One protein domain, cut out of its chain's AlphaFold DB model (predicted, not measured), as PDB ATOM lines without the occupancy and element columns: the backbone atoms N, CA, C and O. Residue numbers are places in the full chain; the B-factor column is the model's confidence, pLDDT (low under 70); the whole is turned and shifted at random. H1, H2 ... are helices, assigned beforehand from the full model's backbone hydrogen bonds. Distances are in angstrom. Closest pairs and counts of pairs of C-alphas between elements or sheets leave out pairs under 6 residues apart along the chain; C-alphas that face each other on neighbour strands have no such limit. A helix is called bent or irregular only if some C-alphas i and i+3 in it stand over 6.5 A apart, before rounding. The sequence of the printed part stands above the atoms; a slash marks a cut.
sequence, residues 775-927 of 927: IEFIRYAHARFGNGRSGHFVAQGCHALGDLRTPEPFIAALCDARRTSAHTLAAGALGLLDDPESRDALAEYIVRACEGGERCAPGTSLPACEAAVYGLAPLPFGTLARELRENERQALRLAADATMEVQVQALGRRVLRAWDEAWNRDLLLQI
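Overview. This is residues 775 to 927 of the 927 residues of an uncharacterized protein of Longimicrobium terrae (UniProt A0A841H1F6). Three helices side by side, H4, H5 and H6, make the core of this model as an up-and-down bundle; the hairpin of H1 and H2 packs on one side, H2 crossing H4, and short H3 packs on H4 and H5. On another side H7 packs on H5, and the long H8 packs on H6 and H7 with its first part, while residues 920 to 927 stick out from the body. The printed part has 153 residues with eight named helices, H1 to H8 in order along the chain, and no named strand; its class is all helix. It is compact, with a radius of gyration of the C-alphas of 14.7 A and spans of 52 by 37 by 27 A.

Arrangement. Start with H1, residues 775 to 785, which forms a hairpin with H2, residues 788 to 801, at a shallow tilt of 18 degrees; their closest C-alphas, His 782 and Gly 791, are 5.5 A apart. H2 touches the hub H4, residues 820 to 833, about perpendicular at 87 degrees, with the closest C-alphas at Gly 797 and Ala 829, 3.9 A. H3, residues 808 to 815, forms a hairpin with H4, closest at C-alphas 810 and 826, 4.7 A. H4 and H5, residues 836 to 850, are a hairpin at a steep tilt of 38 degrees, only just past shallow; C-alphas 830 and 838 come closest, at 4.9 A. H6, residues 862 to 871, runs the same way as H4 at a shallow tilt of 3 degrees and touches it, closest at C-alphas 831 and 871, 3.8 A. H7, residues 886 to 897, touches H5, closest at C-alphas 843 and 888, 5.2 A. H8, residues 902 to 926, touches H7 with its residues 904 to 912 alone, closest at C-alphas 896 and 908, 4.2 A, and touches H6, closest at C-alphas 866 and 904, 6.0 A. Every O i to N i+4 pair is within hydrogen-bond range in H1, H2, H3, H5, H6 and H7; H4 has 8 of 10 and H8 19 of 21.

Along the chain. Find C-alpha 775 at (29.280, 23.403, -12.008), where H1 begins. H2 spans 20.0 A, H4 20.4 A and H5 21.4 A. H4 is irregular, with C-alphas 821 and 824 7.0 A apart. H8 runs 36.8 A to C-alpha 926 at (-0.428, 19.776, -20.401).

Size, cuts and confidence. The two C-alphas farthest apart, Arg 818 and Ile 927, are 52.4 A apart. The printed part has no cut; the links H5 to H6 and H6 to H7 are long. Confidence is under 70 at 52 residues, among them 775 to 791, 874 to 882 and 917 to 927.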
ATOM      1  N   ILE A 775      28.127  24.223 -11.608       62.44
ATOM      2  CA  ILE A 775      29.280  23.403 -12.008       62.44
ATOM      3  C   ILE A 775      29.519  22.279 -10.989       62.44
ATOM      4  O   ILE A 775      29.783  21.136 -11.365       62.44
ATOM      5  N   GLU A 776      29.373  22.567  -9.693       58.62
ATOM      6  CA  GLU A 776      29.496  21.562  -8.629       58.62
ATOM      7  C   GLU A 776      28.335  20.556  -8.633       58.62
ATOM      8  O   GLU A 776      28.548  19.373  -8.354       58.62
ATOM      9  N   PHE A 777      27.122  20.981  -9.000       58.66
ATOM     10  CA  PHE A 777      25.991  20.076  -9.193       58.66
ATOM     11  C   PHE A 777      26.223  19.123 -10.370       58.66
ATOM     12  O   PHE A 777      26.095  17.911 -10.200       58.66
ATOM     13  N   ILE A 778      26.638  19.637 -11.532       59.09
ATOM     14  CA  ILE A 778      26.925  18.814 -12.719       59.09
ATOM     15  C   ILE A 778      28.059  17.830 -12.420       59.09
ATOM     16  O   ILE A 778      27.949  16.633 -12.695       59.09
ATOM     17  N   ARG A 779      29.124  18.294 -11.756       61.91
ATOM     18  CA  ARG A 779      30.227  17.441 -11.297       61.91
ATOM     19  C   ARG A 779      29.747  16.332 -10.360       61.91
ATOM     20  O   ARG A 779      30.174  15.184 -10.504       61.91
ATOM     21  N   TYR A 780      28.875  16.653  -9.407       58.06
ATOM     22  CA  TYR A 780      28.284  15.680  -8.491       58.06
ATOM     23  C   TYR A 780      27.405  14.659  -9.227       58.06
ATOM     24  O   TYR A 780      27.574  13.451  -9.030       58.06
ATOM     25  N   ALA A 781      26.516  15.125 -10.108       55.16
ATOM     26  CA  ALA A 781      25.634  14.284 -10.909       55.16
ATOM     27  C   ALA A 781      26.443  13.312 -11.781       55.16
ATOM     28  O   ALA A 781      26.195  12.105 -11.765       55.16
ATOM     29  N   HIS A 782      27.493  13.797 -12.446       59.62
ATOM     30  CA  HIS A 782      28.379  12.961 -13.255       59.62
ATOM     31  C   HIS A 782      29.198  11.966 -12.438       59.62
ATOM     32  O   HIS A 782      29.277  10.799 -12.812       59.62
ATOM     33  N   ALA A 783      29.780  12.382 -11.310       55.75
ATOM     34  CA  ALA A 783      30.544  11.480 -10.446       55.75
ATOM     35  C   ALA A 783      29.692  10.319  -9.908       55.75
ATOM     36  O   ALA A 783      30.227   9.280  -9.510       55.75
ATOM     37  N   ARG A 784      28.370  10.501  -9.866       52.34
ATOM     38  CA  ARG A 784      27.435   9.542  -9.293       52.34
ATOM     39  C   ARG A 784      26.687   8.707 -10.331       52.34
ATOM     40  O   ARG A 784      26.423   7.539 -10.053       52.34
ATOM     41  N   PHE A 785      26.368   9.287 -11.485       49.91
ATOM     42  CA  PHE A 785      25.450   8.710 -12.474       49.91
ATOM     43  C   PHE A 785      25.956   8.799 -13.922       49.91
ATOM     44  O   PHE A 785      25.355   8.212 -14.819       49.91
ATOM     45  N   GLY A 786      27.058   9.513 -14.166       53.91
ATOM     46  CA  GLY A 786      27.644   9.649 -15.495       53.91
ATOM     47  C   GLY A 786      28.236   8.337 -16.012       53.91
ATOM     48  O   GLY A 786      28.670   7.473 -15.249       53.91
ATOM     49  N   ASN A 787      28.293   8.198 -17.336       57.72
ATOM     50  CA  ASN A 787      29.076   7.139 -17.963       57.72
ATOM     51  C   ASN A 787      30.570   7.535 -17.976       57.72
ATOM     52  O   ASN A 787      30.919   8.711 -17.863       57.72
ATOM     53  N   GLY A 788      31.474   6.557 -18.102       59.38
ATOM     54  CA  GLY A 788      32.920   6.806 -17.988       59.38
ATOM     55  C   GLY A 788      33.480   7.830 -18.989       59.38
ATOM     56  O   GLY A 788      34.477   8.478 -18.684       59.38
ATOM     57  N   ARG A 789      32.833   8.014 -20.150       65.69
ATOM     58  CA  ARG A 789      33.246   8.985 -21.175       65.69
ATOM     59  C   ARG A 789      32.755  10.403 -20.876       65.69
ATOM     60  O   ARG A 789      33.552  11.329 -20.897       65.69
ATOM     61  N   SER A 790      31.487  10.584 -20.518       63.41
ATOM     62  CA  SER A 790      30.950  11.903 -20.170       63.41
ATOM     63  C   SER A 790      31.531  12.424 -18.849       63.41
ATOM     64  O   SER A 790      31.822  13.608 -18.713       63.41
ATOM     65  N   GLY A 791      31.813  11.531 -17.891       62.69
ATOM     66  CA  GLY A 791      32.562  11.869 -16.678       62.69
ATOM     67  C   GLY A 791      33.998  12.341 -16.949       62.69
ATOM     68  O   GLY A 791      34.507  13.182 -16.210       62.69
ATOM     69  N   HIS A 792      34.639  11.851 -18.016       70.06
ATOM     70  CA  HIS A 792      35.974  12.297 -18.423       70.06
ATOM     71  C   HIS A 792      35.957  13.746 -18.929       70.06
ATOM     72  O   HIS A 792      36.755  14.552 -18.451       70.06
ATOM     73  N   PHE A 793      35.009  14.093 -19.807       71.31
ATOM     74  CA  PHE A 793      34.862  15.457 -20.326       71.31
ATOM     75  C   PHE A 793      34.475  16.460 -19.239       71.31
ATOM     76  O   PHE A 793      35.054  17.538 -19.180       71.31
ATOM     77  N   VAL A 794      33.580  16.091 -18.317       67.00
ATOM     78  CA  VAL A 794      33.223  16.958 -17.181       67.00
ATOM     79  C   VAL A 794      34.407  17.162 -16.239       67.00
ATOM     80  O   VAL A 794      34.667  18.282 -15.816       67.00
ATOM     81  N   ALA A 795      35.187  16.119 -15.941       66.12
ATOM     82  CA  ALA A 795      36.395  16.275 -15.132       66.12
ATOM     83  C   ALA A 795      37.433  17.191 -15.809       66.12
ATOM     84  O   ALA A 795      38.071  18.002 -15.136       66.12
ATOM     85  N   GLN A 796      37.575  17.076 -17.130       70.19
ATOM     86  CA  GLN A 796      38.428  17.923 -17.962       70.19
ATOM     87  C   GLN A 796      37.946  19.378 -18.003       70.19
ATOM     88  O   GLN A 796      38.739  20.281 -17.752       70.19
ATOM     89  N   GLY A 797      36.653  19.607 -18.226       67.81
ATOM     90  CA  GLY A 797      36.037  20.931 -18.205       67.81
ATOM     91  C   GLY A 797      36.140  21.594 -16.832       67.81
ATOM     92  O   GLY A 797      36.592  22.728 -16.737       67.81
ATOM     93  N   CYS A 798      35.846  20.876 -15.741       68.12
ATOM     94  CA  CYS A 798      36.035  21.388 -14.378       68.12
ATOM     95  C   CYS A 798      37.504  21.731 -14.089       68.12
ATOM     96  O   CYS A 798      37.791  22.697 -13.383       68.12
ATOM     97  N   HIS A 799      38.442  20.934 -14.608       66.19
ATOM     98  CA  HIS A 799      39.867  21.215 -14.477       66.19
ATOM     99  C   HIS A 799      40.275  22.480 -15.241       66.19
ATOM    100  O   HIS A 799      41.048  23.277 -14.712       66.19
ATOM    101  N   ALA A 800      39.747  22.661 -16.453       62.12
ATOM    102  CA  ALA A 800      40.031  23.798 -17.320       62.12
ATOM    103  C   ALA A 800      39.403  25.099 -16.800       62.12
ATOM    104  O   ALA A 800      40.073  26.128 -16.782       62.12
ATOM    105  N   LEU A 801      38.161  25.036 -16.309       61.94
ATOM    106  CA  LEU A 801      37.445  26.173 -15.727       61.94
ATOM    107  C   LEU A 801      38.167  26.763 -14.516       61.94
ATOM    108  O   LEU A 801      38.164  27.983 -14.340       61.94
ATOM    109  N   GLY A 802      38.782  25.911 -13.688       55.94
ATOM    110  CA  GLY A 802      39.444  26.342 -12.459       55.94
ATOM    111  C   GLY A 802      38.557  27.291 -11.642       55.94
ATOM    112  O   GLY A 802      37.362  27.054 -11.477       55.94
ATOM    113  N   ASP A 803      39.138  28.397 -11.173       46.44
ATOM    114  CA  ASP A 803      38.408  29.475 -10.487       46.44
ATOM    115  C   ASP A 803      37.913  30.573 -11.461       46.44
ATOM    116  O   ASP A 803      37.341  31.576 -11.028       46.44
ATOM    117  N   LEU A 804      38.175  30.429 -12.770       47.62
ATOM    118  CA  LEU A 804      38.101  31.526 -13.734       47.62
ATOM    119  C   LEU A 804      36.725  31.731 -14.378       47.62
ATOM    120  O   LEU A 804      36.386  32.881 -14.598       47.62
ATOM    121  N   ARG A 805      35.917  30.678 -14.562       64.75
ATOM    122  CA  ARG A 805      34.475  30.704 -14.927       64.75
ATOM    123  C   ARG A 805      34.024  31.726 -15.995       64.75
ATOM    124  O   ARG A 805      32.875  32.149 -15.973       64.75
ATOM    125  N   THR A 806      34.902  32.101 -16.915       66.31
ATOM    126  CA  THR A 806      34.628  33.040 -18.011       66.31
ATOM    127  C   THR A 806      34.769  32.298 -19.347       66.31
ATOM    128  O   THR A 806      35.721  31.517 -19.475       66.31
ATOM    129  N   PRO A 807      33.851  32.462 -20.316       74.44
ATOM    130  CA  PRO A 807      33.846  31.677 -21.554       74.44
ATOM    131  C   PRO A 807      34.950  32.065 -22.553       74.44
ATOM    132  O   PRO A 807      35.483  31.206 -23.258       74.44
ATOM    133  N   GLU A 808      35.379  33.324 -22.574       79.25
ATOM    134  CA  GLU A 808      36.227  33.931 -23.609       79.25
ATOM    135  C   GLU A 808      37.581  33.223 -23.815       79.25
ATOM    136  O   GLU A 808      37.945  32.964 -24.967       79.25
ATOM    137  N   PRO A 809      38.332  32.821 -22.765       70.06
ATOM    138  CA  PRO A 809      39.588  32.089 -22.945       70.06
ATOM    139  C   PRO A 809      39.395  30.725 -23.619       70.06
ATOM    140  O   PRO A 809      40.295  30.238 -24.307       70.06
ATOM    141  N   PHE A 810      38.235  30.097 -23.420       80.81
ATOM    142  CA  PHE A 810      37.918  28.792 -23.993       80.81
ATOM    143  C   PHE A 810      37.391  28.926 -25.424       80.81
ATOM    144  O   PHE A 810      37.763  28.114 -26.269       80.81
ATOM    145  N   ILE A 811      36.624  29.979 -25.725       84.25
ATOM    146  CA  ILE A 811      36.231  30.323 -27.102       84.25
ATOM    147  C   ILE A 811      37.485  30.590 -27.944       84.25
ATOM    148  O   ILE A 811      37.684  29.953 -28.978       84.25
ATOM    149  N   ALA A 812      38.399  31.436 -27.454       73.00
ATOM    150  CA  ALA A 812      39.669  31.706 -28.129       73.00
ATOM    151  C   ALA A 812      40.496  30.425 -28.348       73.00
ATOM    152  O   ALA A 812      41.120  30.256 -29.395       73.00
ATOM    153  N   ALA A 813      40.469  29.496 -27.385       78.06
ATOM    154  CA  ALA A 813      41.142  28.209 -27.513       78.06
ATOM    155  C   ALA A 813      40.491  27.281 -28.554       78.06
ATOM    156  O   ALA A 813      41.229  26.559 -29.211       78.06
ATOM    157  N   LEU A 814      39.162  27.287 -28.729       83.00
ATOM    158  CA  LEU A 814      38.471  26.499 -29.765       83.00
ATOM    159  C   LEU A 814      38.671  27.039 -31.190       83.00
ATOM    160  O   LEU A 814      38.513  26.283 -32.155       83.00
ATOM    161  N   CYS A 815      38.995  28.326 -31.321       82.19
ATOM    162  CA  CYS A 815      39.260  28.982 -32.603       82.19
ATOM    163  C   CYS A 815      40.734  28.887 -33.046       82.19
ATOM    164  O   CYS A 815      41.030  29.095 -34.222       82.19
ATOM    165  N   ASP A 816      41.668  28.544 -32.150       81.75
ATOM    166  CA  ASP A 816      43.090  28.397 -32.485       81.75
ATOM    167  C   ASP A 816      43.408  26.995 -33.033       81.75
ATOM    168  O   ASP A 816      43.763  26.071 -32.299       81.75
ATOM    169  N   ALA A 817      43.382  26.858 -34.361       80.50
ATOM    170  CA  ALA A 817      43.708  25.616 -35.069       80.50
ATOM    171  C   ALA A 817      45.094  25.020 -34.726       80.50
ATOM    172  O   ALA A 817      45.333  23.840 -34.994       80.50
ATOM    173  N   ARG A 818      46.020  25.790 -34.132       76.00
ATOM    174  CA  ARG A 818      47.349  25.305 -33.711       76.00
ATOM    175  C   ARG A 818      47.326  24.628 -32.339       76.00
ATOM    176  O   ARG A 818      48.302  23.979 -31.967       76.00
ATOM    177  N   ARG A 819      46.228  24.751 -31.585       76.69
ATOM    178  CA  ARG A 819      46.070  24.243 -30.210       76.69
ATOM    179  C   ARG A 819      45.025  23.135 -30.110       76.69
ATOM    180  O   ARG A 819      44.324  23.019 -29.107       76.69
ATOM    181  N   THR A 820      44.990  22.243 -31.098       79.81
ATOM    182  CA  THR A 820      44.026  21.128 -31.156       79.81
ATOM    183  C   THR A 820      44.000  20.240 -29.909       79.81
ATOM    184  O   THR A 820      42.952  19.697 -29.557       79.81
ATOM    185  N   SER A 821      45.122  20.138 -29.189       73.19
ATOM    186  CA  SER A 821      45.243  19.414 -27.917       73.19
ATOM    187  C   SER A 821      44.474  20.051 -26.749       73.19
ATOM    188  O   SER A 821      44.129  19.352 -25.798       73.19
ATOM    189  N   ALA A 822      44.167  21.350 -26.814       77.06
ATOM    190  CA  ALA A 822      43.396  22.078 -25.805       77.06
ATOM    191  C   ALA A 822      41.886  22.114 -26.107       77.06
ATOM    192  O   ALA A 822      41.096  22.445 -25.222       77.06
ATOM    193  N   HIS A 823      41.466  21.736 -27.321       86.38
ATOM    194  CA  HIS A 823      40.074  21.873 -27.762       86.38
ATOM    195  C   HIS A 823      39.096  21.061 -26.909       86.38
ATOM    196  O   HIS A 823      38.011  21.536 -26.596       86.38
ATOM    197  N   THR A 824      39.473  19.861 -26.464       85.06
ATOM    198  CA  THR A 824      38.592  19.022 -25.632       85.06
ATOM    199  C   THR A 824      38.355  19.630 -24.248       85.06
ATOM    200  O   THR A 824      37.239  19.587 -23.737       85.06
ATOM    201  N   LEU A 825      39.389  20.245 -23.660       78.00
ATOM    202  CA  LEU A 825      39.285  20.963 -22.388       78.00
ATOM    203  C   LEU A 825      38.396  22.202 -22.529       78.00
ATOM    204  O   LEU A 825      37.550  22.443 -21.672       78.00
ATOM    205  N   ALA A 826      38.570  22.951 -23.620       80.81
ATOM    206  CA  ALA A 826      37.786  24.142 -23.916       80.81
ATOM    207  C   ALA A 826      36.309  23.807 -24.183       80.81
ATOM    208  O   ALA A 826      35.436  24.382 -23.542       80.81
ATOM    209  N   ALA A 827      36.017  22.811 -25.025       86.06
ATOM    210  CA  ALA A 827      34.648  22.361 -25.288       86.06
ATOM    211  C   ALA A 827      33.959  21.831 -24.015       86.06
ATOM    212  O   ALA A 827      32.806  22.162 -23.746       86.06
ATOM    213  N   GLY A 828      34.680  21.069 -23.185       83.75
ATOM    214  CA  GLY A 828      34.168  20.611 -21.892       83.75
ATOM    215  C   GLY A 828      33.909  21.751 -20.899       83.75
ATOM    216  O   GLY A 828      32.955  21.682 -20.131       83.75
ATOM    217  N   ALA A 829      34.732  22.805 -20.904       78.94
ATOM    218  CA  ALA A 829      34.539  23.991 -20.069       78.94
ATOM    219  C   ALA A 829      33.324  24.820 -20.514       78.94
ATOM    220  O   ALA A 829      32.509  25.187 -19.674       78.94
ATOM    221  N   LEU A 830      33.168  25.054 -21.820       84.44
ATOM    222  CA  LEU A 830      32.042  25.806 -22.384       84.44
ATOM    223  C   LEU A 830      30.705  25.082 -22.181       84.44
ATOM    224  O   LEU A 830      29.729  25.707 -21.775       84.44
ATOM    225  N   GLY A 831      30.668  23.752 -22.328       82.75
ATOM    226  CA  GLY A 831      29.469  22.964 -22.000       82.75
ATOM    227  C   GLY A 831      29.074  23.059 -20.518       82.75
ATOM    228  O   GLY A 831      27.900  22.984 -20.162       82.75
ATOM    229  N   LEU A 832      30.053  23.285 -19.638       77.44
ATOM    230  CA  LEU A 832      29.836  23.521 -18.213       77.44
ATOM    231  C   LEU A 832      29.531  24.979 -17.857       77.44
ATOM    232  O   LEU A 832      29.132  25.205 -16.721       77.44
ATOM    233  N   LEU A 833      29.680  25.950 -18.762       76.81
ATOM    234  CA  LEU A 833      29.297  27.356 -18.550       76.81
ATOM    235  C   LEU A 833      27.891  27.637 -19.070       76.81
ATOM    236  O   LEU A 833      27.076  28.152 -18.306       76.81
ATOM    237  N   ASP A 834      27.593  27.146 -20.278       73.62
ATOM    238  CA  ASP A 834      26.243  27.079 -20.857       73.62
ATOM    239  C   ASP A 834      25.492  28.417 -20.935       73.62
ATOM    240  O   ASP A 834      24.264  28.485 -20.974       73.62
ATOM    241  N   ASP A 835      26.239  29.509 -20.964       80.62
ATOM    242  CA  ASP A 835      25.735  30.790 -21.422       80.62
ATOM    243  C   ASP A 835      25.552  30.775 -22.961       80.62
ATOM    244  O   ASP A 835      26.079  29.887 -23.650       80.62
ATOM    245  N   PRO A 836      24.791  31.729 -23.528       83.50
ATOM    246  CA  PRO A 836      24.552  31.791 -24.970       83.50
ATOM    247  C   PRO A 836      25.835  31.787 -25.814       83.50
ATOM    248  O   PRO A 836      25.881  31.078 -26.822       83.50
ATOM    249  N   GLU A 837      26.879  32.501 -25.377       83.81
ATOM    250  CA  GLU A 837      28.154  32.622 -26.098       83.81
ATOM    251  C   GLU A 837      28.911  31.290 -26.109       83.81
ATOM    252  O   GLU A 837      29.384  30.839 -27.155       83.81
ATOM    253  N   SER A 838      28.957  30.600 -24.965       85.56
ATOM    254  CA  SER A 838      29.520  29.255 -24.850       85.56
ATOM    255  C   SER A 838      28.848  28.273 -25.802       85.56
ATOM    256  O   SER A 838      29.520  27.495 -26.478       85.56
ATOM    257  N   ARG A 839      27.516  28.300 -25.873       88.00
ATOM    258  CA  ARG A 839      26.741  27.385 -26.720       88.00
ATOM    259  C   ARG A 839      26.901  27.683 -28.205       88.00
ATOM    260  O   ARG A 839      27.004  26.744 -28.991       88.00
ATOM    261  N   ASP A 840      26.961  28.960 -28.578       90.44
ATOM    262  CA  ASP A 840      27.223  29.366 -29.960       90.44
ATOM    263  C   ASP A 840      28.607  28.881 -30.406       90.44
ATOM    264  O   ASP A 840      28.732  28.261 -31.463       90.44
ATOM    265  N   ALA A 841      29.621  29.032 -29.549       90.19
ATOM    266  CA  ALA A 841      30.963  28.527 -29.815       90.19
ATOM    267  C   ALA A 841      31.012  26.991 -29.953       90.19
ATOM    268  O   ALA A 841      31.742  26.469 -30.798       90.19
ATOM    269  N   LEU A 842      30.229  26.245 -29.160       94.00
ATOM    270  CA  LEU A 842      30.114  24.788 -29.310       94.00
ATOM    271  C   LEU A 842      29.428  24.395 -30.625       94.00
ATOM    272  O   LEU A 842      29.903  23.483 -31.305       94.00
ATOM    273  N   ALA A 843      28.334  25.069 -30.987       94.44
ATOM    274  CA  ALA A 843      27.607  24.811 -32.226       94.44
ATOM    275  C   ALA A 843      28.486  25.090 -33.455       94.44
ATOM    276  O   ALA A 843      28.604  24.232 -34.331       94.44
ATOM    277  N   GLU A 844      29.177  26.232 -33.481       93.88
ATOM    278  CA  GLU A 844      30.119  26.592 -34.545       93.88
ATOM    279  C   GLU A 844      31.254  25.563 -34.665       93.88
ATOM    280  O   GLU A 844      31.615  25.141 -35.767       93.88
ATOM    281  N   TYR A 845      31.784  25.090 -33.531       93.88
ATOM    282  CA  TYR A 845      32.835  24.075 -33.523       93.88
ATOM    283  C   TYR A 845      32.377  22.746 -34.137       93.88
ATOM    284  O   TYR A 845      33.131  22.124 -34.887       93.88
ATOM    285  N   ILE A 846      31.150  22.305 -33.835       94.06
ATOM    286  CA  ILE A 846      30.572  21.076 -34.396       94.06
ATOM    287  C   ILE A 846      30.409  21.205 -35.913       94.06
ATOM    288  O   ILE A 846      30.797  20.284 -36.634       94.06
ATOM    289  N   VAL A 847      29.885  22.339 -36.394       93.50
ATOM    290  CA  VAL A 847      29.737  22.614 -37.833       93.50
ATOM    291  C   VAL A 847      31.096  22.514 -38.524       93.50
ATOM    292  O   VAL A 847      31.270  21.670 -39.402       93.50
ATOM    293  N   ARG A 848      32.091  23.269 -38.039       91.12
ATOM    294  CA  ARG A 848      33.459  23.271 -38.577       91.12
ATOM    295  C   ARG A 848      34.100  21.882 -38.562       91.12
ATOM    296  O   ARG A 848      34.802  21.516 -39.497       91.12
ATOM    297  N   ALA A 849      33.877  21.087 -37.514       89.00
ATOM    298  CA  ALA A 849      34.407  19.727 -37.443       89.00
ATOM    299  C   ALA A 849      33.778  18.794 -38.496       89.00
ATOM    300  O   ALA A 849      34.488  17.958 -39.056       89.00
ATOM    301  N   CYS A 850      32.479  18.951 -38.779       86.19
ATOM    302  CA  CYS A 850      31.731  18.114 -39.725       86.19
ATOM    303  C   CYS A 850      31.968  18.479 -41.203       86.19
ATOM    304  O   CYS A 850      31.784  17.627 -42.069       86.19
ATOM    305  N   GLU A 851      32.429  19.698 -41.506       85.00
ATOM    306  CA  GLU A 851      32.778  20.135 -42.873       85.00
ATOM    307  C   GLU A 851      33.924  19.321 -43.511       85.00
ATOM    308  O   GLU A 851      34.073  19.311 -44.730       85.00
ATOM    309  N   GLY A 852      34.717  18.595 -42.713       71.25
ATOM    310  CA  GLY A 852      35.810  17.746 -43.204       71.25
ATOM    311  C   GLY A 852      35.384  16.412 -43.848       71.25
ATOM    312  O   GLY A 852      36.229  15.710 -44.411       71.25
ATOM    313  N   GLY A 853      34.097  16.048 -43.798       71.69
ATOM    314  CA  GLY A 853      33.580  14.802 -44.381       71.69
ATOM    315  C   GLY A 853      34.016  13.551 -43.607       71.69
ATOM    316  O   GLY A 853      33.787  13.451 -42.407       71.69
ATOM    317  N   GLU A 854      34.642  12.573 -44.277       65.00
ATOM    318  CA  GLU A 854      35.100  11.310 -43.654       65.00
ATOM    319  C   GLU A 854      36.216  11.503 -42.605       65.00
ATOM    320  O   GLU A 854      36.546  10.579 -41.863       65.00
ATOM    321  N   ARG A 855      36.822  12.694 -42.528       64.44
ATOM    322  CA  ARG A 855      37.829  13.057 -41.522       64.44
ATOM    323  C   ARG A 855      37.477  14.406 -40.901       64.44
ATOM    324  O   ARG A 855      36.889  15.249 -41.560       64.44
ATOM    325  N   CYS A 856      37.889  14.637 -39.653       74.81
ATOM    326  CA  CYS A 856      37.772  15.964 -39.031       74.81
ATOM    327  C   CYS A 856      38.466  17.019 -39.892       74.81
ATOM    328  O   CYS A 856      39.581  16.784 -40.373       74.81
ATOM    329  N   ALA A 857      37.835  18.187 -40.042       80.31
ATOM    330  CA  ALA A 857      38.449  19.312 -40.732       80.31
ATOM    331  C   ALA A 857      39.822  19.645 -40.104       80.31
ATOM    332  O   ALA A 857      39.964  19.581 -38.873       80.31
ATOM    333  N   PRO A 858      40.846  20.001 -40.904       78.56
ATOM    334  CA  PRO A 858      42.155  20.384 -40.382       78.56
ATOM    335  C   PRO A 858      42.036  21.469 -39.303       78.56
ATOM    336  O   PRO A 858      41.345  22.465 -39.488       78.56
ATOM    337  N   GLY A 859      42.699  21.270 -38.162       80.44
ATOM    338  CA  GLY A 859      42.594  22.186 -37.020       80.44
ATOM    339  C   GLY A 859      41.419  21.906 -36.077       80.44
ATOM    340  O   GLY A 859      41.243  22.641 -35.113       80.44
ATOM    341  N   THR A 860      40.647  20.835 -36.280       86.19
ATOM    342  CA  THR A 860      39.626  20.366 -35.324       86.19
ATOM    343  C   THR A 860      40.020  19.038 -34.674       86.19
ATOM    344  O   THR A 860      40.983  18.384 -35.075       86.19
ATOM    345  N   SER A 861      39.328  18.671 -33.595       87.38
ATOM    346  CA  SER A 861      39.612  17.480 -32.795       87.38
ATOM    347  C   SER A 861      38.330  16.688 -32.577       87.38
ATOM    348  O   SER A 861      37.348  17.219 -32.060       87.38
ATOM    349  N   LEU A 862      38.352  15.402 -32.927       87.31
ATOM    350  CA  LEU A 862      37.202  14.519 -32.764       87.31
ATOM    351  C   LEU A 862      36.742  14.414 -31.292       87.31
ATOM    352  O   LEU A 862      35.561  14.641 -31.042       87.31
ATOM    353  N   PRO A 863      37.624  14.188 -30.291       87.75
ATOM    354  CA  PRO A 863      37.222  14.237 -28.883       87.75
ATOM    355  C   PRO A 863      36.635  15.584 -28.443       87.75
ATOM    356  O   PRO A 863      35.801  15.629 -27.544       87.75
ATOM    357  N   ALA A 864      37.069  16.696 -29.046       87.88
ATOM    358  CA  ALA A 864      36.487  18.007 -28.767       87.88
ATOM    359  C   ALA A 864      35.106  18.176 -29.412       87.88
ATOM    360  O   ALA A 864      34.221  18.750 -28.787       87.88
ATOM    361  N   CYS A 865      34.898  17.620 -30.608       90.81
ATOM    362  CA  CYS A 865      33.588  17.554 -31.252       90.81
ATOM    363  C   CYS A 865      32.615  16.702 -30.419       90.81
ATOM    364  O   CYS A 865      31.504  17.137 -30.137       90.81
ATOM    365  N   GLU A 866      33.053  15.545 -29.904       89.12
ATOM    366  CA  GLU A 866      32.259  14.750 -28.956       89.12
ATOM    367  C   GLU A 866      31.901  15.545 -27.692       89.12
ATOM    368  O   GLU A 866      30.742  15.546 -27.273       89.12
ATOM    369  N   ALA A 867      32.876  16.232 -27.087       87.50
ATOM    370  CA  ALA A 867      32.650  17.065 -25.908       87.50
ATOM    371  C   ALA A 867      31.673  18.221 -26.192       87.50
ATOM    372  O   ALA A 867      30.831  18.512 -25.347       87.50
ATOM    373  N   ALA A 868      31.735  18.825 -27.381       91.19
ATOM    374  CA  ALA A 868      30.810  19.870 -27.810       91.19
ATOM    375  C   ALA A 868      29.381  19.338 -27.996       91.19
ATOM    376  O   ALA A 868      28.434  19.945 -27.500       91.19
ATOM    377  N   VAL A 869      29.217  18.165 -28.622       90.50
ATOM    378  CA  VAL A 869      27.904  17.507 -28.765       90.50
ATOM    379  C   VAL A 869      27.318  17.143 -27.395       90.50
ATOM    380  O   VAL A 869      26.121  17.325 -27.178       90.50
ATOM    381  N   TYR A 870      28.139  16.673 -26.448       85.00
ATOM    382  CA  TYR A 870      27.698  16.483 -25.059       85.00
ATOM    383  C   TYR A 870      27.323  17.806 -24.384       85.00
ATOM    384  O   TYR A 870      26.314  17.853 -23.688       85.00
ATOM    385  N   GLY A 871      28.091  18.874 -24.612       84.12
ATOM    386  CA  GLY A 871      27.816  20.202 -24.069       84.12
ATOM    387  C   GLY A 871      26.473  20.784 -24.516       84.12
ATOM    388  O   GLY A 871      25.853  21.492 -23.733       84.12
ATOM    389  N   LEU A 872      25.985  20.424 -25.711       88.50
ATOM    390  CA  LEU A 872      24.661  20.806 -26.232       88.50
ATOM    391  C   LEU A 872      23.533  19.808 -25.894       88.50
ATOM    392  O   LEU A 872      22.389  19.988 -26.319       88.50
ATOM    393  N   ALA A 873      23.820  18.739 -25.149       80.62
ATOM    394  CA  ALA A 873      22.791  17.804 -24.706       80.62
ATOM    395  C   ALA A 873      21.856  18.453 -23.676       80.62
ATOM    396  O   ALA A 873      22.299  19.343 -22.959       80.62
ATOM    397  N   PRO A 874      20.590  18.026 -23.537       69.94
ATOM    398  CA  PRO A 874      19.776  18.493 -22.421       69.94
ATOM    399  C   PRO A 874      20.363  17.978 -21.090       69.94
ATOM    400  O   PRO A 874      21.204  17.065 -21.063       69.94
ATOM    401  N   LEU A 875      19.944  18.560 -19.964       54.03
ATOM    402  CA  LEU A 875      20.322  18.072 -18.632       54.03
ATOM    403  C   LEU A 875      20.124  16.542 -18.492       54.03
ATOM    404  O   LEU A 875      19.152  15.998 -19.016       54.03
ATOM    405  N   PRO A 876      21.010  15.828 -17.761       45.34
ATOM    406  CA  PRO A 876      22.104  16.341 -16.925       45.34
ATOM    407  C   PRO A 876      23.453  16.508 -17.647       45.34
ATOM    408  O   PRO A 876      24.439  16.827 -16.988       45.34
ATOM    409  N   PHE A 877      23.529  16.231 -18.951       48.72
ATOM    410  CA  PHE A 877      24.810  16.051 -19.649       48.72
ATOM    411  C   PHE A 877      25.351  17.313 -20.324       48.72
ATOM    412  O   PHE A 877      26.549  17.358 -20.606       48.72
ATOM    413  N   GLY A 878      24.494  18.313 -20.535       59.19
ATOM    414  CA  GLY A 878      24.859  19.600 -21.120       59.19
ATOM    415  C   GLY A 878      24.047  20.754 -20.529       59.19
ATOM    416  O   GLY A 878      24.248  21.154 -19.381       59.19
ATOM    417  N   THR A 879      23.133  21.295 -21.322       55.56
ATOM    418  CA  THR A 879      22.529  22.606 -21.139       55.56
ATOM    419  C   THR A 879      21.326  22.665 -20.199       55.56
ATOM    420  O   THR A 879      20.524  21.736 -20.149       55.56
ATOM    421  N   LEU A 880      21.165  23.806 -19.527       55.09
ATOM    422  CA  LEU A 880      19.993  24.278 -18.791       55.09
ATOM    423  C   LEU A 880      18.963  24.975 -19.678       55.09
ATOM    424  O   LEU A 880      17.912  25.366 -19.162       55.09
ATOM    425  N   ALA A 881      19.238  25.190 -20.969       62.59
ATOM    426  CA  ALA A 881      18.207  25.787 -21.804       62.59
ATOM    427  C   ALA A 881      16.992  24.875 -21.865       62.59
ATOM    428  O   ALA A 881      17.081  23.648 -21.859       62.59
ATOM    429  N   ARG A 882      15.843  25.532 -21.941       63.34
ATOM    430  CA  ARG A 882      14.552  24.877 -22.116       63.34
ATOM    431  C   ARG A 882      14.338  24.431 -23.556       63.34
ATOM    432  O   ARG A 882      13.530  23.549 -23.807       63.34
ATOM    433  N   GLU A 883      15.087  25.015 -24.485       75.69
ATOM    434  CA  GLU A 883      14.997  24.726 -25.905       75.69
ATOM    435  C   GLU A 883      16.362  24.791 -26.591       75.69
ATOM    436  O   GLU A 883      17.326  25.382 -26.094       75.69
ATOM    437  N   LEU A 884      16.416  24.150 -27.752       82.56
ATOM    438  CA  LEU A 884      17.559  24.155 -28.644       82.56
ATOM    439  C   LEU A 884      17.361  25.264 -29.686       82.56
ATOM    440  O   LEU A 884      16.347  25.265 -30.391       82.56
ATOM    441  N   ARG A 885      18.322  26.187 -29.804       90.62
ATOM    442  CA  ARG A 885      18.297  27.229 -30.842       90.62
ATOM    443  C   ARG A 885      18.495  26.603 -32.221       90.62
ATOM    444  O   ARG A 885      19.040  25.507 -32.351       90.62
ATOM    445  N   GLU A 886      18.062  27.290 -33.275       90.00
ATOM    446  CA  GLU A 886      18.090  26.706 -34.624       90.00
ATOM    447  C   GLU A 886      19.515  26.408 -35.115       90.00
ATOM    448  O   GLU A 886      19.752  25.364 -35.720       90.00
ATOM    449  N   ASN A 887      20.491  27.252 -34.774       90.44
ATOM    450  CA  ASN A 887      21.905  27.011 -35.076       90.44
ATOM    451  C   ASN A 887      22.461  25.770 -34.349       90.44
ATOM    452  O   ASN A 887      23.164  24.957 -34.948       90.44
ATOM    453  N   GLU A 888      22.102  25.571 -33.083       93.25
ATOM    454  CA  GLU A 888      22.468  24.385 -32.297       93.25
ATOM    455  C   GLU A 888      21.794  23.117 -32.847       93.25
ATOM    456  O   GLU A 888      22.419  22.059 -32.943       93.25
ATOM    457  N   ARG A 889      20.527  23.230 -33.271       92.56
ATOM    458  CA  ARG A 889      19.771  22.159 -33.936       92.56
ATOM    459  C   ARG A 889      20.413  21.744 -35.243       92.56
ATOM    460  O   ARG A 889      20.572  20.550 -35.492       92.56
ATOM    461  N   GLN A 890      20.803  22.714 -36.055       92.50
ATOM    462  CA  GLN A 890      21.499  22.468 -37.306       92.50
ATOM    463  C   GLN A 890      22.858  21.801 -37.064       92.50
ATOM    464  O   GLN A 890      23.156  20.795 -37.706       92.50
ATOM    465  N   ALA A 891      23.638  22.281 -36.091       93.31
ATOM    466  CA  ALA A 891      24.915  21.677 -35.715       93.31
ATOM    467  C   ALA A 891      24.758  20.211 -35.268       93.31
ATOM    468  O   ALA A 891      25.493  19.332 -35.721       93.31
ATOM    469  N   LEU A 892      23.759  19.909 -34.432       92.56
ATOM    470  CA  LEU A 892      23.491  18.542 -33.980       92.56
ATOM    471  C   LEU A 892      22.960  17.625 -35.094       92.56
ATOM    472  O   LEU A 892      23.294  16.441 -35.096       92.56
ATOM    473  N   ARG A 893      22.175  18.145 -36.051       92.62
ATOM    474  CA  ARG A 893      21.764  17.398 -37.259       92.62
ATOM    475  C   ARG A 893      22.968  17.040 -38.118       92.62
ATOM    476  O   ARG A 893      23.130  15.879 -38.473       92.62
ATOM    477  N   LEU A 894      23.862  18.000 -38.348       90.06
ATOM    478  CA  LEU A 894      25.118  17.748 -39.053       90.06
ATOM    479  C   LEU A 894      25.953  16.682 -38.339       90.06
ATOM    480  O   LEU A 894      26.414  15.749 -38.987       90.06
ATOM    481  N   ALA A 895      26.066  16.735 -37.008       89.69
ATOM    482  CA  ALA A 895      26.734  15.681 -36.245       89.69
ATOM    483  C   ALA A 895      26.024  14.318 -36.364       89.69
ATOM    484  O   ALA A 895      26.697  13.297 -36.456       89.69
ATOM    485  N   ALA A 896      24.687  14.283 -36.372       89.00
ATOM    486  CA  ALA A 896      23.867  13.072 -36.482       89.00
ATOM    487  C   ALA A 896      23.905  12.405 -37.871       89.00
ATOM    488  O   ALA A 896      23.645  11.196 -37.980       89.00
ATOM    489  N   ASP A 897      24.242  13.183 -38.898       85.31
ATOM    490  CA  ASP A 897      24.345  12.760 -40.295       85.31
ATOM    491  C   ASP A 897      25.798  12.671 -40.788       85.31
ATOM    492  O   ASP A 897      26.042  12.187 -41.893       85.31
ATOM    493  N   ALA A 898      26.772  13.063 -39.960       75.75
ATOM    494  CA  ALA A 898      28.190  13.048 -40.300       75.75
ATOM    495  C   ALA A 898      28.682  11.645 -40.700       75.75
ATOM    496  O   ALA A 898      28.428  10.652 -40.013       75.75
ATOM    497  N   THR A 899      29.462  11.582 -41.782       70.94
ATOM    498  CA  THR A 899      30.141  10.368 -42.280       70.94
ATOM    499  C   THR A 899      31.464  10.072 -41.565       70.94
ATOM    500  O   THR A 899      32.055   9.015 -41.767       70.94
ATOM    501  N   MET A 900      31.917  10.999 -40.718       64.38
ATOM    502  CA  MET A 900      33.256  11.055 -40.132       64.38
ATOM    503  C   MET A 900      33.578   9.932 -39.138       64.38
ATOM    504  O   MET A 900      34.632   9.314 -39.228       64.38
ATOM    505  N   GLU A 901      32.685   9.654 -38.182       74.56
ATOM    506  CA  GLU A 901      32.816   8.535 -37.243       74.56
ATOM    507  C   GLU A 901      31.461   8.125 -36.653       74.56
ATOM    508  O   GLU A 901      30.687   8.951 -36.161       74.56
ATOM    509  N   VAL A 902      31.233   6.808 -36.584       76.25
ATOM    510  CA  VAL A 902      30.012   6.179 -36.042       76.25
ATOM    511  C   VAL A 902      29.682   6.664 -34.620       76.25
ATOM    512  O   VAL A 902      28.518   6.691 -34.225       76.25
ATOM    513  N   GLN A 903      30.689   7.062 -33.836       76.00
ATOM    514  CA  GLN A 903      30.521   7.476 -32.440       76.00
ATOM    515  C   GLN A 903      29.914   8.881 -32.306       76.00
ATOM    516  O   GLN A 903      28.959   9.038 -31.541       76.00
ATOM    517  N   VAL A 904      30.395   9.864 -33.079       81.75
ATOM    518  CA  VAL A 904      29.819  11.223 -33.130       81.75
ATOM    519  C   VAL A 904      28.432  11.181 -33.759       81.75
ATOM    520  O   VAL A 904      27.501  11.757 -33.203       81.75
ATOM    521  N   GLN A 905      28.261  10.393 -34.822       85.12
ATOM    522  CA  GLN A 905      26.971  10.186 -35.477       85.12
ATOM    523  C   GLN A 905      25.914   9.620 -34.520       85.12
ATOM    524  O   GLN A 905      24.822  10.172 -34.349       85.12
ATOM    525  N   ALA A 906      26.248   8.528 -33.826       81.25
ATOM    526  CA  ALA A 906      25.365   7.927 -32.834       81.25
ATOM    527  C   ALA A 906      25.127   8.852 -31.633       81.25
ATOM    528  O   ALA A 906      24.079   8.770 -30.990       81.25
ATOM    529  N   LEU A 907      26.089   9.706 -31.277       80.38
ATOM    530  CA  LEU A 907      25.929  10.689 -30.210       80.38
ATOM    531  C   LEU A 907      24.993  11.832 -30.623       80.38
ATOM    532  O   LEU A 907      24.035  12.076 -29.897       80.38
ATOM    533  N   GLY A 908      25.184  12.445 -31.794       85.69
ATOM    534  CA  GLY A 908      24.305  13.493 -32.324       85.69
ATOM    535  C   GLY A 908      22.852  13.026 -32.428       85.69
ATOM    536  O   GLY A 908      21.950  13.692 -31.926       85.69
ATOM    537  N   ARG A 909      22.618  11.809 -32.946       85.50
ATOM    538  CA  ARG A 909      21.273  11.200 -33.000       85.50
ATOM    539  C   ARG A 909      20.646  11.015 -31.621       85.50
ATOM    540  O   ARG A 909      19.453  11.244 -31.458       85.50
ATOM    541  N   ARG A 910      21.429  10.568 -30.636       80.06
ATOM    542  CA  ARG A 910      20.944  10.386 -29.258       80.06
ATOM    543  C   ARG A 910      20.597  11.717 -28.608       80.06
ATOM    544  O   ARG A 910      19.578  11.797 -27.936       80.06
ATOM    545  N   VAL A 911      21.425  12.737 -28.816       81.12
ATOM    546  CA  VAL A 911      21.198  14.066 -28.247       81.12
ATOM    547  C   VAL A 911      19.970  14.733 -28.869       81.12
ATOM    548  O   VAL A 911      19.139  15.243 -28.126       81.12
ATOM    549  N   LEU A 912      19.791  14.661 -30.192       84.44
ATOM    550  CA  LEU A 912      18.579  15.165 -30.852       84.44
ATOM    551  C   LEU A 912      17.312  14.476 -30.335       84.44
ATOM    552  O   LEU A 912      16.377  15.156 -29.927       84.44
ATOM    553  N   ARG A 913      17.312  13.139 -30.251       80.44
ATOM    554  CA  ARG A 913      16.172  12.396 -29.686       80.44
ATOM    555  C   ARG A 913      15.872  12.794 -28.247       80.44
ATOM    556  O   ARG A 913      14.710  12.886 -27.886       80.44
ATOM    557  N   ALA A 914      16.899  13.033 -27.432       72.38
ATOM    558  CA  ALA A 914      16.709  13.463 -26.051       72.38
ATOM    559  C   ALA A 914      15.993  14.822 -25.964       72.38
ATOM    560  O   ALA A 914      15.152  15.001 -25.089       72.38
ATOM    561  N   TRP A 915      16.284  15.749 -26.880       79.31
ATOM    562  CA  TRP A 915      15.560  17.017 -26.991       79.31
ATOM    563  C   TRP A 915      14.111  16.828 -27.474       79.31
ATOM    564  O   TRP A 915      13.207  17.451 -26.922       79.31
ATOM    565  N   ASP A 916      13.870  15.927 -28.430       77.50
ATOM    566  CA  ASP A 916      12.523  15.636 -28.953       77.50
ATOM    567  C   ASP A 916      11.633  14.884 -27.931       77.50
ATOM    568  O   ASP A 916      10.426  15.116 -27.832       77.50
ATOM    569  N   GLU A 917      12.211  13.973 -27.141       65.56
ATOM    570  CA  GLU A 917      11.508  13.178 -26.122       65.56
ATOM    571  C   GLU A 917      11.240  13.966 -24.831       65.56
ATOM    572  O   GLU A 917      10.186  13.783 -24.215       65.56
ATOM    573  N   ALA A 918      12.152  14.864 -24.433       56.12
ATOM    574  CA  ALA A 918      11.950  15.755 -23.290       56.12
ATOM    575  C   ALA A 918      10.736  16.680 -23.499       56.12
ATOM    576  O   ALA A 918       9.961  16.891 -22.570       56.12
ATOM    577  N   TRP A 919      10.507  17.137 -24.735       43.50
ATOM    578  CA  TRP A 919       9.376  18.002 -25.088       43.50
ATOM    579  C   TRP A 919       8.030  17.261 -25.116       43.50
ATOM    580  O   TRP A 919       7.001  17.795 -24.700       43.50
ATOM    581  N   ASN A 920       8.019  16.000 -25.563       37.75
ATOM    582  CA  ASN A 920       6.787  15.206 -25.636       37.75
ATOM    583  C   ASN A 920       6.181  14.899 -24.256       37.75
ATOM    584  O   ASN A 920       4.969  14.714 -24.159       37.75
ATOM    585  N   ARG A 921       6.980  14.876 -23.180       39.44
ATOM    586  CA  ARG A 921       6.450  14.703 -21.815       39.44
ATOM    587  C   ARG A 921       5.792  15.962 -21.259       39.44
ATOM    588  O   ARG A 921       4.780  15.824 -20.584       39.44
ATOM    589  N   ASP A 922       6.290  17.153 -21.581       36.28
ATOM    590  CA  ASP A 922       5.657  18.405 -21.143       36.28
ATOM    591  C   ASP A 922       4.343  18.676 -21.896       36.28
ATOM    592  O   ASP A 922       3.383  19.156 -21.298       36.28
ATOM    593  N   LEU A 923       4.237  18.265 -23.169       30.55
ATOM    594  CA  LEU A 923       2.976  18.310 -23.923       30.55
ATOM    595  C   LEU A 923       1.945  17.283 -23.402       30.55
ATOM    596  O   LEU A 923       0.758  17.581 -23.349       30.55
ATOM    597  N   LEU A 924       2.392  16.096 -22.970       28.14
ATOM    598  CA  LEU A 924       1.543  15.052 -22.365       28.14
ATOM    599  C   LEU A 924       1.163  15.319 -20.899       28.14
ATOM    600  O   LEU A 924       0.292  14.633 -20.378       28.14
ATOM    601  N   LEU A 925       1.826  16.266 -20.231       32.50
ATOM    602  CA  LEU A 925       1.457  16.755 -18.898       32.50
ATOM    603  C   LEU A 925       0.579  18.018 -18.960       32.50
ATOM    604  O   LEU A 925       0.007  18.407 -17.942       32.50
ATOM    605  N   GLN A 926       0.490  18.663 -20.130       30.61
ATOM    606  CA  GLN A 926      -0.428  19.776 -20.401       30.61
ATOM    607  C   GLN A 926      -1.762  19.336 -21.035       30.61
ATOM    608  O   GLN A 926      -2.726  20.099 -20.955       30.61
ATOM    609  N   ILE A 927      -1.831  18.138 -21.635       28.81
ATOM    610  CA  ILE A 927      -3.077  17.415 -21.973       28.81
ATOM    611  C   ILE A 927      -3.551  16.659 -20.733       28.81
ATOM    612  O   ILE A 927      -4.770  16.707 -20.447       28.81
TER     613      ILE A 927